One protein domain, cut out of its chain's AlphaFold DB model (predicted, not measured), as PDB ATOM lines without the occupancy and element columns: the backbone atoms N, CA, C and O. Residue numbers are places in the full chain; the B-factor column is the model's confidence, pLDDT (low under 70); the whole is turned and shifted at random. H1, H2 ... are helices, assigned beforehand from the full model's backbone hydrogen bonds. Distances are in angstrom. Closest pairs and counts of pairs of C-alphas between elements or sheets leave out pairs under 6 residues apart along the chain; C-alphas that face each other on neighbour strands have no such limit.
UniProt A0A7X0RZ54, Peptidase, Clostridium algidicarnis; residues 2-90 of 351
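Overview. This is residues 2 to 90 of the 351 residues of the protein "Peptidase" of Clostridium algidicarnis (UniProt A0A7X0RZ54). The longest helix, H5, crosses H3 in the middle of a helical body; H2 folds back on H3 as a hairpin, and H1 sits at the end away from H5. The 89 printed residues hold five named helices, H1 to H5, and no named strand: all helix, packing part aligned, part crossed. It is compact, with a radius of gyration of the C-alphas of 13.1 A, spanning 43 by 29 by 19 A.

Along the chain. H5, residues 71 to 88, is 25.7 A long, ending at C-alpha 88 (-39.060, 42.558, -46.221). H3 is residues 29 to 41, 18.3 A. H1, residues 2 to 13, 16.5 A, begins at C-alpha 2 (-20.308, 48.550, -10.054). H2 is residues 16 to 27; H4 is residues 54 to 61.

Arrangement. H5 touches H3 with residues 71 to 79 alone, at a steep tilt of 48 degrees; their closest C-alphas, Val 32 and Ala 75, are 5.0 A apart. H2 and H3 form a hairpin, closest C-alphas Ala 20 and Val 32, 6.4 A. H1 touches H3 with residues 7 to 11 alone, closest C-alphas Tyr 10 and Val 40, 6.3 A. H4 and H5 only just touch, with 3 pairs of C-alphas within 8 A, the closest Leu 61 and Ala 81, 6.1 A. Every O i to N i+4 pair is within hydrogen-bond range in H1, H3, H4 and H5; in H2, 5 of 8.

Size, cuts and confidence. The C-alphas farthest apart, Lys 2 and Gly 90, are 42.7 A apart. The printed part has no cut; H3 to H4 is a long link. Its mean pLDDT is 70.5, with 33 residues under 70, among them 2 to 10.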
ATOM      1  N   LYS A   2     -19.680  47.257 -10.429       51.03
ATOM      2  CA  LYS A   2     -20.308  48.550 -10.054       51.03
ATOM      3  C   LYS A   2     -21.273  49.128 -11.109       51.03
ATOM      4  O   LYS A   2     -22.250  49.756 -10.729       51.03
ATOM      5  N   ALA A   3     -21.004  48.932 -12.403       54.12
ATOM      6  CA  ALA A   3     -21.874  49.393 -13.493       54.12
ATOM      7  C   ALA A   3     -23.203  48.613 -13.559       54.12
ATOM      8  O   ALA A   3     -24.253  49.233 -13.605       54.12
ATOM      9  N   PHE A   4     -23.161  47.282 -13.438       53.56
ATOM     10  CA  PHE A   4     -24.354  46.425 -13.384       53.56
ATOM     11  C   PHE A   4     -25.263  46.727 -12.191       53.56
ATOM     12  O   PHE A   4     -26.471  46.794 -12.330       53.56
ATOM     13  N   ILE A   5     -24.692  46.986 -11.013       52.19
ATOM     14  CA  ILE A   5     -25.513  47.355  -9.850       52.19
ATOM     15  C   ILE A   5     -26.209  48.703 -10.087       52.19
ATOM     16  O   ILE A   5     -27.357  48.882  -9.701       52.19
ATOM     17  N   LYS A   6     -25.535  49.657 -10.745       60.38
ATOM     18  CA  LYS A   6     -26.161  50.930 -11.127       60.38
ATOM     19  C   LYS A   6     -27.278  50.727 -12.152       60.38
ATOM     20  O   LYS A   6     -28.293  51.395 -12.026       60.38
ATOM     21  N   HIS A   7     -27.091  49.811 -13.102       66.06
ATOM     22  CA  HIS A   7     -28.094  49.396 -14.090       66.06
ATOM     23  C   HIS A   7     -29.392  48.976 -13.420       66.06
ATOM     24  O   HIS A   7     -30.412  49.639 -13.584       66.06
ATOM     25  N   GLU A   8     -29.314  47.985 -12.538       57.25
ATOM     26  CA  GLU A   8     -30.484  47.489 -11.808       57.25
ATOM     27  C   GLU A   8     -31.146  48.568 -10.944       57.25
ATOM     28  O   GLU A   8     -32.369  48.700 -10.919       57.25
ATOM     29  N   ILE A   9     -30.349  49.416 -10.284       58.44
ATOM     30  CA  ILE A   9     -30.887  50.532  -9.497       58.44
ATOM     31  C   ILE A   9     -31.706  51.483 -10.376       58.44
ATOM     32  O   ILE A   9     -32.773  51.921  -9.951       58.44
ATOM     33  N   TYR A  10     -31.248  51.799 -11.587       66.69
ATOM     34  CA  TYR A  10     -31.984  52.685 -12.484       66.69
ATOM     35  C   TYR A  10     -33.293  52.058 -12.981       66.69
ATOM     36  O   TYR A  10     -34.311  52.752 -12.983       66.69
ATOM     37  N   HIS A  11     -33.324  50.763 -13.316       71.94
ATOM     38  CA  HIS A  11     -34.579  50.086 -13.687       71.94
ATOM     39  C   HIS A  11     -35.620  50.147 -12.578       71.94
ATOM     40  O   HIS A  11     -36.794  50.441 -12.824       71.94
ATOM     41  N   ILE A  12     -35.169  49.935 -11.347       59.50
ATOM     42  CA  ILE A  12     -36.016  50.021 -10.167       59.50
ATOM     43  C   ILE A  12     -36.474  51.470  -9.932       59.50
ATOM     44  O   ILE A  12     -37.659  51.703  -9.705       59.50
ATOM     45  N   MET A  13     -35.569  52.453 -10.029       57.94
ATOM     46  CA  MET A  13     -35.882  53.875  -9.820       57.94
ATOM     47  C   MET A  13     -36.932  54.408 -10.795       57.94
ATOM     48  O   MET A  13     -37.811  55.165 -10.387       57.94
ATOM     49  N   TYR A  14     -36.847  54.025 -12.066       62.22
ATOM     50  CA  TYR A  14     -37.793  54.465 -13.091       62.22
ATOM     51  C   TYR A  14     -39.043  53.577 -13.190       62.22
ATOM     52  O   TYR A  14     -39.923  53.838 -14.014       62.22
ATOM     53  N   GLY A  15     -39.152  52.541 -12.348       65.25
ATOM     54  CA  GLY A  15     -40.281  51.610 -12.355       65.25
ATOM     55  C   GLY A  15     -40.386  50.812 -13.656       65.25
ATOM     56  O   GLY A  15     -41.484  50.422 -14.056       65.25
ATOM     57  N   HIS A  16     -39.258  50.582 -14.331       73.38
ATOM     58  CA  HIS A  16     -39.209  49.955 -15.649       73.38
ATOM     59  C   HIS A  16     -39.797  48.540 -15.641       73.38
ATOM     60  O   HIS A  16     -40.494  48.187 -16.583       73.38
ATOM     61  N   HIS A  17     -39.623  47.766 -14.564       72.88
ATOM     62  CA  HIS A  17     -40.202  46.420 -14.451       72.88
ATOM     63  C   HIS A  17     -41.736  46.415 -14.455       72.88
ATOM     64  O   HIS A  17     -42.339  45.530 -15.054       72.88
ATOM     65  N   VAL A  18     -42.371  47.407 -13.822       70.00
ATOM     66  CA  VAL A  18     -43.839  47.516 -13.789       70.00
ATOM     67  C   VAL A  18     -44.352  47.931 -15.166       70.00
ATOM     68  O   VAL A  18     -45.219  47.272 -15.727       70.00
ATOM     69  N   ARG A  19     -43.747  48.964 -15.765       70.12
ATOM     70  CA  ARG A  19     -44.137  49.443 -17.101       70.12
ATOM     71  C   ARG A  19     -43.885  48.407 -18.193       70.12
ATOM     72  O   ARG A  19     -44.657  48.307 -19.139       70.12
ATOM     73  N   ALA A  20     -42.827  47.612 -18.066       72.88
ATOM     74  CA  ALA A  20     -42.529  46.562 -19.025       72.88
ATOM     75  C   ALA A  20     -43.564  45.440 -19.024       72.88
ATOM     76  O   ALA A  20     -43.870  44.939 -20.101       72.88
ATOM     77  N   GLN A  21     -44.161  45.097 -17.875       73.44
ATOM     78  CA  GLN A  21     -45.256  44.119 -17.835       73.44
ATOM     79  C   GLN A  21     -46.443  44.557 -18.703       73.44
ATOM     80  O   GLN A  21     -46.958  43.756 -19.488       73.44
ATOM     81  N   ASP A  22     -46.803  45.840 -18.652       76.94
ATOM     82  CA  ASP A  22     -47.873  46.403 -19.484       76.94
ATOM     83  C   ASP A  22     -47.502  46.428 -20.976       76.94
ATOM     84  O   ASP A  22     -48.355  46.257 -21.854       76.94
ATOM     85  N   LEU A  23     -46.217  46.629 -21.283       77.00
ATOM     86  CA  LEU A  23     -45.700  46.699 -22.652       77.00
ATOM     87  C   LEU A  23     -45.467  45.327 -23.291       77.00
ATOM     88  O   LEU A  23     -45.603  45.209 -24.511       77.00
ATOM     89  N   TYR A  24     -45.180  44.284 -22.506       77.56
ATOM     90  CA  TYR A  24     -44.987  42.923 -23.019       77.56
ATOM     91  C   TYR A  24     -46.218  42.401 -23.749       77.56
ATOM     92  O   TYR A  24     -46.084  41.720 -24.763       77.56
ATOM     93  N   SER A  25     -47.409  42.776 -23.279       75.62
ATOM     94  CA  SER A  25     -48.675  42.402 -23.916       75.62
ATOM     95  C   SER A  25     -48.875  43.062 -25.287       75.62
ATOM     96  O   SER A  25     -49.674  42.575 -26.079       75.62
ATOM     97  N   LYS A  26     -48.176  44.173 -25.568       77.19
ATOM     98  CA  LYS A  26     -48.357  44.983 -26.785       77.19
ATOM     99  C   LYS A  26     -47.250  44.797 -27.818       77.19
ATOM    100  O   LYS A  26     -47.548  44.761 -29.003       77.19
ATOM    101  N   TYR A  27     -45.997  44.706 -27.377       74.38
ATOM    102  CA  TYR A  27     -44.825  44.688 -28.263       74.38
ATOM    103  C   TYR A  27     -43.978  43.415 -28.115       74.38
ATOM    104  O   TYR A  27     -42.957  43.267 -28.778       74.38
ATOM    105  N   GLY A  28     -44.376  42.482 -27.246       72.50
ATOM    106  CA  GLY A  28     -43.612  41.267 -26.970       72.50
ATOM    107  C   GLY A  28     -42.397  41.498 -26.067       72.50
ATOM    108  O   GLY A  28     -42.023  42.624 -25.738       72.50
ATOM    109  N   LYS A  29     -41.774  40.402 -25.620       72.00
ATOM    110  CA  LYS A  29     -40.694  40.442 -24.617       72.00
ATOM    111  C   LYS A  29     -39.393  41.040 -25.148       72.00
ATOM    112  O   LYS A  29     -38.781  41.867 -24.479       72.00
ATOM    113  N   VAL A  30     -38.996  40.655 -26.359       70.88
ATOM    114  CA  VAL A  30     -37.695  41.024 -26.938       70.88
ATOM    115  C   VAL A  30     -37.565  42.540 -27.161       70.88
ATOM    116  O   VAL A  30     -36.613  43.121 -26.640       70.88
ATOM    117  N   PRO A  31     -38.514  43.237 -27.820       74.25
ATOM    118  CA  PRO A  31     -38.394  44.680 -28.059       74.25
ATOM    119  C   PRO A  31     -38.418  45.499 -26.767       74.25
ATOM    120  O   PRO A  31     -37.690  46.480 -26.631       74.25
ATOM    121  N   VAL A  32     -39.227  45.071 -25.795       76.81
ATOM    122  CA  VAL A  32     -39.378  45.752 -24.504       76.81
ATOM    123  C   VAL A  32     -38.129  45.595 -23.639       76.81
ATOM    124  O   VAL A  32     -37.712  46.562 -23.008       76.81
ATOM    125  N   ASN A  33     -37.490  44.422 -23.643       76.12
ATOM    126  CA  ASN A  33     -36.240  44.204 -22.907       76.12
ATOM    127  C   ASN A  33     -35.101  45.057 -23.476       76.12
ATOM    128  O   ASN A  33     -34.386  45.723 -22.729       76.12
ATOM    129  N   ILE A  34     -34.986  45.108 -24.804       74.56
ATOM    130  CA  ILE A  34     -33.984  45.935 -25.482       74.56
ATOM    131  C   ILE A  34     -34.230  47.424 -25.183       74.56
ATOM    132  O   ILE A  34     -33.297  48.146 -24.829       74.56
ATOM    133  N   ALA A  35     -35.485  47.879 -25.262       79.94
ATOM    134  CA  ALA A  35     -35.873  49.249 -24.920       79.94
ATOM    135  C   ALA A  35     -35.548  49.601 -23.462       79.94
ATOM    136  O   ALA A  35     -35.053  50.692 -23.172       79.94
ATOM    137  N   MET A  36     -35.803  48.660 -22.551       77.56
ATOM    138  CA  MET A  36     -35.504  48.808 -21.138       77.56
ATOM    139  C   MET A  36     -34.002  49.027 -20.937       77.56
ATOM    140  O   MET A  36     -33.622  50.060 -20.381       77.56
ATOM    141  N   ASP A  37     -33.147  48.137 -21.436       76.25
ATOM    142  CA  ASP A  37     -31.698  48.246 -21.235       76.25
ATOM    143  C   ASP A  37     -31.097  49.493 -21.893       76.25
ATOM    144  O   ASP A  37     -30.292  50.192 -21.270       76.25
ATOM    145  N   ILE A  38     -31.520  49.828 -23.119       79.06
ATOM    146  CA  ILE A  38     -31.081  51.048 -23.810       79.06
ATOM    147  C   ILE A  38     -31.391  52.290 -22.972       79.06
ATOM    148  O   ILE A  38     -30.550  53.187 -22.873       79.06
ATOM    149  N   SER A  39     -32.594  52.367 -22.395       80.50
ATOM    150  CA  SER A  39     -33.032  53.548 -21.643       80.50
ATOM    151  C   SER A  39     -32.124  53.838 -20.445       80.50
ATOM    152  O   SER A  39     -31.890  54.994 -20.109       80.50
ATOM    153  N   VAL A  40     -31.549  52.801 -19.832       76.81
ATOM    154  CA  VAL A  40     -30.707  52.923 -18.638       76.81
ATOM    155  C   VAL A  40     -29.221  53.020 -18.980       76.81
ATOM    156  O   VAL A  40     -28.495  53.815 -18.372       76.81
ATOM    157  N   ASN A  41     -28.762  52.275 -19.988       79.81
ATOM    158  CA  ASN A  41     -27.353  52.228 -20.381       79.81
ATOM    159  C   ASN A  41     -26.794  53.595 -20.812       79.81
ATOM    160  O   ASN A  41     -25.588  53.828 -20.718       79.81
ATOM    161  N   GLN A  42     -27.660  54.531 -21.204       77.38
ATOM    162  CA  GLN A  42     -27.307  55.920 -21.518       77.38
ATOM    163  C   GLN A  42     -26.666  56.668 -20.340       77.38
ATOM    164  O   GLN A  42     -25.781  57.504 -20.531       77.38
ATOM    165  N   PHE A  43     -27.064  56.337 -19.110       73.88
ATOM    166  CA  PHE A  43     -26.673  57.077 -17.908       73.88
ATOM    167  C   PHE A  43     -25.505  56.432 -17.146       73.88
ATOM    168  O   PHE A  43     -25.052  56.957 -16.119       73.88
ATOM    169  N   ILE A  44     -24.980  55.299 -17.628       75.62
ATOM    170  CA  ILE A  44     -23.974  54.503 -16.916       75.62
ATOM    171  C   ILE A  44     -22.621  54.580 -17.620       75.62
ATOM    172  O   ILE A  44     -22.404  54.055 -18.708       75.62
ATOM    173  N   LYS A  45     -21.645  55.186 -16.937       68.31
ATOM    174  CA  LYS A  45     -20.243  55.196 -17.378       68.31
ATOM    175  C   LYS A  45     -19.543  53.889 -16.984       68.31
ATOM    176  O   LYS A  45     -19.663  53.446 -15.842       68.31
ATOM    177  N   GLY A  46     -18.760  53.319 -17.905       68.31
ATOM    178  CA  GLY A  46     -17.972  52.099 -17.668       68.31
ATOM    179  C   GLY A  46     -18.749  50.791 -17.856       68.31
ATOM    180  O   GLY A  46     -18.464  49.810 -17.168       68.31
ATOM    181  N   LEU A  47     -19.744  50.790 -18.747       66.81
ATOM    182  CA  LEU A  47     -20.414  49.570 -19.193       66.81
ATOM    183  C   LEU A  47     -19.439  48.655 -19.958       66.81
ATOM    184  O   LEU A  47     -18.568  49.166 -20.669       66.81
ATOM    185  N   PRO A  48     -19.584  47.323 -19.842       62.22
ATOM    186  CA  PRO A  48     -18.830  46.377 -20.658       62.22
ATOM    187  C   PRO A  48     -19.037  46.615 -22.158       62.22
ATOM    188  O   PRO A  48     -20.071  47.135 -22.578       62.22
ATOM    189  N   SER A  49     -18.068  46.204 -22.976       57.44
ATOM    190  CA  SER A  49     -18.126  46.347 -24.438       57.44
ATOM    191  C   SER A  49     -19.331  45.645 -25.075       57.44
ATOM    192  O   SER A  49     -19.813  46.108 -26.101       57.44
ATOM    193  N   TYR A  50     -19.838  44.582 -24.447       59.38
ATOM    194  CA  TYR A  50     -20.991  43.803 -24.905       59.38
ATOM    195  C   TYR A  50     -22.359  44.365 -24.471       59.38
ATOM    196  O   TYR A  50     -23.383  43.773 -24.794       59.38
ATOM    197  N   ALA A  51     -22.410  45.467 -23.714       60.62
ATOM    198  CA  ALA A  51     -23.681  46.038 -23.265       60.62
ATOM    199  C   ALA A  51     -24.489  46.648 -24.429       60.62
ATOM    200  O   ALA A  51     -23.934  47.241 -25.358       60.62
ATOM    201  N   THR A  52     -25.813  46.549 -24.335       64.69
ATOM    202  CA  THR A  52     -26.795  47.061 -25.301       64.69
ATOM    203  C   THR A  52     -26.854  48.593 -25.278       64.69
ATOM    204  O   THR A  52     -27.512  49.213 -24.445       64.69
ATOM    205  N   LYS A  53     -26.127  49.237 -26.198       74.19
ATOM    206  CA  LYS A  53     -26.115  50.701 -26.376       74.19
ATOM    207  C   LYS A  53     -27.021  51.126 -27.528       74.19
ATOM    208  O   LYS A  53     -27.172  50.362 -28.480       74.19
ATOM    209  N   ILE A  54     -27.528  52.367 -27.473       72.88
ATOM    210  CA  ILE A  54     -28.319  52.968 -28.564       72.88
ATOM    211  C   ILE A  54     -27.611  52.772 -29.901       72.88
ATOM    212  O   ILE A  54     -28.211  52.244 -30.827       72.88
ATOM    213  N   ASP A  55     -26.336  53.153 -29.976       70.38
ATOM    214  CA  ASP A  55     -25.585  53.173 -31.233       70.38
ATOM    215  C   ASP A  55     -25.508  51.777 -31.877       70.38
ATOM    216  O   ASP A  55     -25.672  51.635 -33.086       70.38
ATOM    217  N   ASN A  56     -25.346  50.727 -31.061       69.00
ATOM    218  CA  ASN A  56     -25.287  49.346 -31.542       69.00
ATOM    219  C   ASN A  56     -26.638  48.884 -32.106       69.00
ATOM    220  O   ASN A  56     -26.680  48.161 -33.097       69.00
ATOM    221  N   ILE A  57     -27.741  49.286 -31.471       68.06
ATOM    222  CA  ILE A  57     -29.089  48.830 -31.835       68.06
ATOM    223  C   ILE A  57     -29.651  49.651 -32.995       68.06
ATOM    224  O   ILE A  57     -30.263  49.089 -33.896       68.06
ATOM    225  N   SER A  58     -29.355  50.951 -33.024       71.81
ATOM    226  CA  SER A  58     -29.633  51.836 -34.156       71.81
ATOM    227  C   SER A  58     -28.967  51.320 -35.435       71.81
ATOM    228  O   SER A  58     -29.623  51.224 -36.470       71.81
ATOM    229  N   LEU A  59     -27.706  50.879 -35.345       68.75
ATOM    230  CA  LEU A  59     -26.978  50.292 -36.470       68.75
ATOM    231  C   LEU A  59     -27.500  48.897 -36.860       68.75
ATOM    232  O   LEU A  59     -27.573  48.582 -38.044       68.75
ATOM    233  N   ALA A  60     -27.881  48.066 -35.883       64.44
ATOM    234  CA  ALA A  60     -28.381  46.713 -36.137       64.44
ATOM    235  C   ALA A  60     -29.783  46.686 -36.768       64.44
ATOM    236  O   ALA A  60     -30.060  45.827 -37.603       64.44
ATOM    237  N   LEU A  61     -30.662  47.608 -36.366       64.00
ATOM    238  CA  LEU A  61     -32.046  47.688 -36.844       64.00
ATOM    239  C   LEU A  61     -32.248  48.752 -37.933       64.00
ATOM    240  O   LEU A  61     -33.344  48.849 -38.476       64.00
ATOM    241  N   ASN A  62     -31.207  49.523 -38.266       66.88
ATOM    242  CA  ASN A  62     -31.252  50.650 -39.200       66.88
ATOM    243  C   ASN A  62     -32.351  51.675 -38.846       66.88
ATOM    244  O   ASN A  62     -33.109  52.120 -39.707       66.88
ATOM    245  N   VAL A  63     -32.450  52.021 -37.556       71.25
ATOM    246  CA  VAL A  63     -33.433  52.978 -37.017       71.25
ATOM    247  C   VAL A  63     -32.723  54.104 -36.285       71.25
ATOM    248  O   VAL A  63     -31.846  53.857 -35.458       71.25
ATOM    249  N   GLU A  64     -33.129  55.345 -36.544       72.81
ATOM    250  CA  GLU A  64     -32.677  56.505 -35.779       72.81
ATOM    251  C   GLU A  64     -33.412  56.566 -34.435       72.81
ATOM    252  O   GLU A  64     -34.582  56.931 -34.364       72.81
ATOM    253  N   LEU A  65     -32.717  56.183 -33.363       75.12
ATOM    254  CA  LEU A  65     -33.235  56.248 -31.998       75.12
ATOM    255  C   LEU A  65     -32.748  57.538 -31.328       75.12
ATOM    256  O   LEU A  65     -31.543  57.761 -31.179       75.12
ATOM    257  N   ASN A  66     -33.680  58.374 -30.874       75.62
ATOM    258  CA  ASN A  66     -33.351  59.605 -30.154       75.62
ATOM    259  C   ASN A  66     -32.810  59.304 -28.751       75.62
ATOM    260  O   ASN A  66     -33.259  58.370 -28.091       75.62
ATOM    261  N   LYS A  67     -31.867  60.111 -28.254       73.31
ATOM    262  CA  LYS A  67     -31.385  60.018 -26.861       73.31
ATOM    263  C   LYS A  67     -32.455  60.529 -25.885       73.31
ATOM    264  O   LYS A  67     -33.287  61.346 -26.269       73.31
ATOM    265  N   ASP A  68     -32.438  60.031 -24.649       73.31
ATOM    266  CA  ASP A  68     -33.337  60.438 -23.551       73.31
ATOM    267  C   ASP A  68     -34.848  60.244 -23.816       73.31
ATOM    268  O   ASP A  68     -35.691  60.939 -23.244       73.31
ATOM    269  N   SER A  69     -35.218  59.287 -24.673       76.00
ATOM    270  CA  SER A  69     -36.628  58.958 -24.932       76.00
ATOM    271  C   SER A  69     -37.191  57.970 -23.903       76.00
ATOM    272  O   SER A  69     -36.455  57.331 -23.149       76.00
ATOM    273  N   THR A  70     -38.521  57.850 -23.833       81.50
ATOM    274  CA  THR A  70     -39.168  56.926 -22.891       81.50
ATOM    275  C   THR A  70     -39.096  55.476 -23.379       81.50
ATOM    276  O   THR A  70     -38.937  55.214 -24.574       81.50
ATOM    277  N   ILE A  71     -39.252  54.509 -22.465       80.81
ATOM    278  CA  ILE A  71     -39.276  53.078 -22.820       80.81
ATOM    279  C   ILE A  71     -40.367  52.778 -23.844       80.81
ATOM    280  O   ILE A  71     -40.150  51.977 -24.745       80.81
ATOM    281  N   GLU A  72     -41.532  53.412 -23.727       82.62
ATOM    282  CA  GLU A  72     -42.661  53.187 -24.628       82.62
ATOM    283  C   GLU A  72     -42.325  53.621 -26.061       82.62
ATOM    284  O   GLU A  72     -42.710  52.939 -27.013       82.62
ATOM    285  N   ALA A  73     -41.594  54.731 -26.211       82.38
ATOM    286  CA  ALA A  73     -41.131  55.217 -27.506       82.38
ATOM    287  C   ALA A  73     -40.113  54.246 -28.119       82.38
ATOM    288  O   ALA A  73     -40.316  53.784 -29.243       82.38
ATOM    289  N   TYR A  74     -39.101  53.840 -27.345       81.88
ATOM    290  CA  TYR A  74     -38.102  52.872 -27.801       81.88
ATOM    291  C   TYR A  74     -38.716  51.514 -28.148       81.88
ATOM    292  O   TYR A  74     -38.424  50.963 -29.206       81.88
ATOM    293  N   ALA A  75     -39.599  50.978 -27.303       83.62
ATOM    294  CA  ALA A  75     -40.242  49.688 -27.541       83.62
ATOM    295  C   ALA A  75     -41.065  49.705 -28.835       83.62
ATOM    296  O   ALA A  75     -41.022  48.744 -29.600       83.62
ATOM    297  N   LYS A  76     -41.766  50.811 -29.111       84.62
ATOM    298  CA  LYS A  76     -42.552  50.988 -30.336       84.62
ATOM    299  C   LYS A  76     -41.675  51.074 -31.586       84.62
ATOM    300  O   LYS A  76     -42.016  50.467 -32.597       84.62
ATOM    301  N   GLU A  77     -40.583  51.835 -31.538       82.69
ATOM    302  CA  GLU A  77     -39.656  51.983 -32.670       82.69
ATOM    303  C   GLU A  77     -38.920  50.672 -32.970       82.69
ATOM    304  O   GLU A  77     -38.872  50.249 -34.123       82.69
ATOM    305  N   ILE A  78     -38.444  49.977 -31.932       78.69
ATOM    306  CA  ILE A  78     -37.774  48.675 -32.060       78.69
ATOM    307  C   ILE A  78     -38.743  47.613 -32.587       78.69
ATOM    308  O   ILE A  78     -38.378  46.833 -33.463       78.69
ATOM    309  N   TYR A  79     -39.984  47.594 -32.093       82.38
ATOM    310  CA  TYR A  79     -41.008  46.664 -32.568       82.38
ATOM    311  C   TYR A  79     -41.296  46.845 -34.063       82.38
ATOM    312  O   TYR A  79     -41.259  45.873 -34.813       82.38
ATOM    313  N   LYS A  80     -41.503  48.092 -34.507       82.81
ATOM    314  CA  LYS A  80     -41.721  48.403 -35.928       82.81
ATOM    315  C   LYS A  80     -40.544  47.978 -36.797       82.81
ATOM    316  O   LYS A  80     -40.753  47.357 -37.829       82.81
ATOM    317  N   ALA A  81     -39.320  48.249 -36.350       76.00
ATOM    318  CA  ALA A  81     -38.118  47.848 -37.073       76.00
ATOM    319  C   ALA A  81     -38.055  46.330 -37.287       76.00
ATOM    320  O   ALA A  81     -37.732  45.855 -38.372       76.00
ATOM    321  N   ILE A  82     -38.393  45.562 -36.247       72.38
ATOM    322  CA  ILE A  82     -38.402  44.099 -36.296       72.38
ATOM    323  C   ILE A  82     -39.507  43.589 -37.232       72.38
ATOM    324  O   ILE A  82     -39.253  42.668 -38.011       72.38
ATOM    325  N   GLU A  83     -40.701  44.190 -37.212       75.06
ATOM    326  CA  GLU A  83     -41.773  43.854 -38.161       75.06
ATOM    327  C   GLU A  83     -41.397  44.190 -39.612       75.06
ATOM    328  O   GLU A  83     -41.587  43.358 -40.499       75.06
ATOM    329  N   ASP A  84     -40.809  45.360 -39.864       72.94
ATOM    330  CA  ASP A  84     -40.398  45.795 -41.206       72.94
ATOM    331  C   ASP A  84     -39.291  44.899 -41.782       72.94
ATOM    332  O   ASP A  84     -39.306  44.559 -42.970       72.94
ATOM    333  N   ILE A  85     -38.358  44.453 -40.935       66.31
ATOM    334  CA  ILE A  85     -37.331  43.471 -41.306       66.31
ATOM    335  C   ILE A  85     -37.978  42.111 -41.585       66.31
ATOM    336  O   ILE A  85     -37.660  41.487 -42.600       66.31
ATOM    337  N   SER A  86     -38.913  41.661 -40.741       64.25
ATOM    338  CA  SER A  86     -39.628  40.391 -40.927       64.25
ATOM    339  C   SER A  86     -40.455  40.365 -42.218       64.25
ATOM    340  O   SER A  86     -40.518  39.334 -42.886       64.25
ATOM    341  N   ASN A  87     -41.064  41.490 -42.596       60.72
ATOM    342  CA  ASN A  87     -41.908  41.595 -43.786       60.72
ATOM    343  C   ASN A  87     -41.098  41.740 -45.087       60.72
ATOM    344  O   ASN A  87     -41.517  41.232 -46.125       60.72
ATOM    345  N   ASN A  88     -39.921  42.380 -45.043       56.97
ATOM    346  CA  ASN A  88     -39.060  42.558 -46.221       56.97
ATOM    347  C   ASN A  88     -38.075  41.403 -46.468       56.97
ATOM    348  O   ASN A  88     -37.537  41.285 -47.571       56.97
ATOM    349  N   SER A  89     -37.807  40.547 -45.476       47.50
ATOM    350  CA  SER A  89     -36.801  39.486 -45.594       47.50
ATOM    351  C   SER A  89     -37.410  38.084 -45.546       47.50
ATOM    352  O   SER A  89     -37.458  37.404 -44.524       47.50
ATOM    353  N   GLY A  90     -37.785  37.579 -46.723       43.19
ATOM    354  CA  GLY A  90     -37.851  36.137 -46.935       43.19
ATOM    355  C   GLY A  90     -36.499  35.510 -46.578       43.19
ATOM    356  O   GLY A  90     -35.518  35.711 -47.289       43.19
TER     357      GLY A  90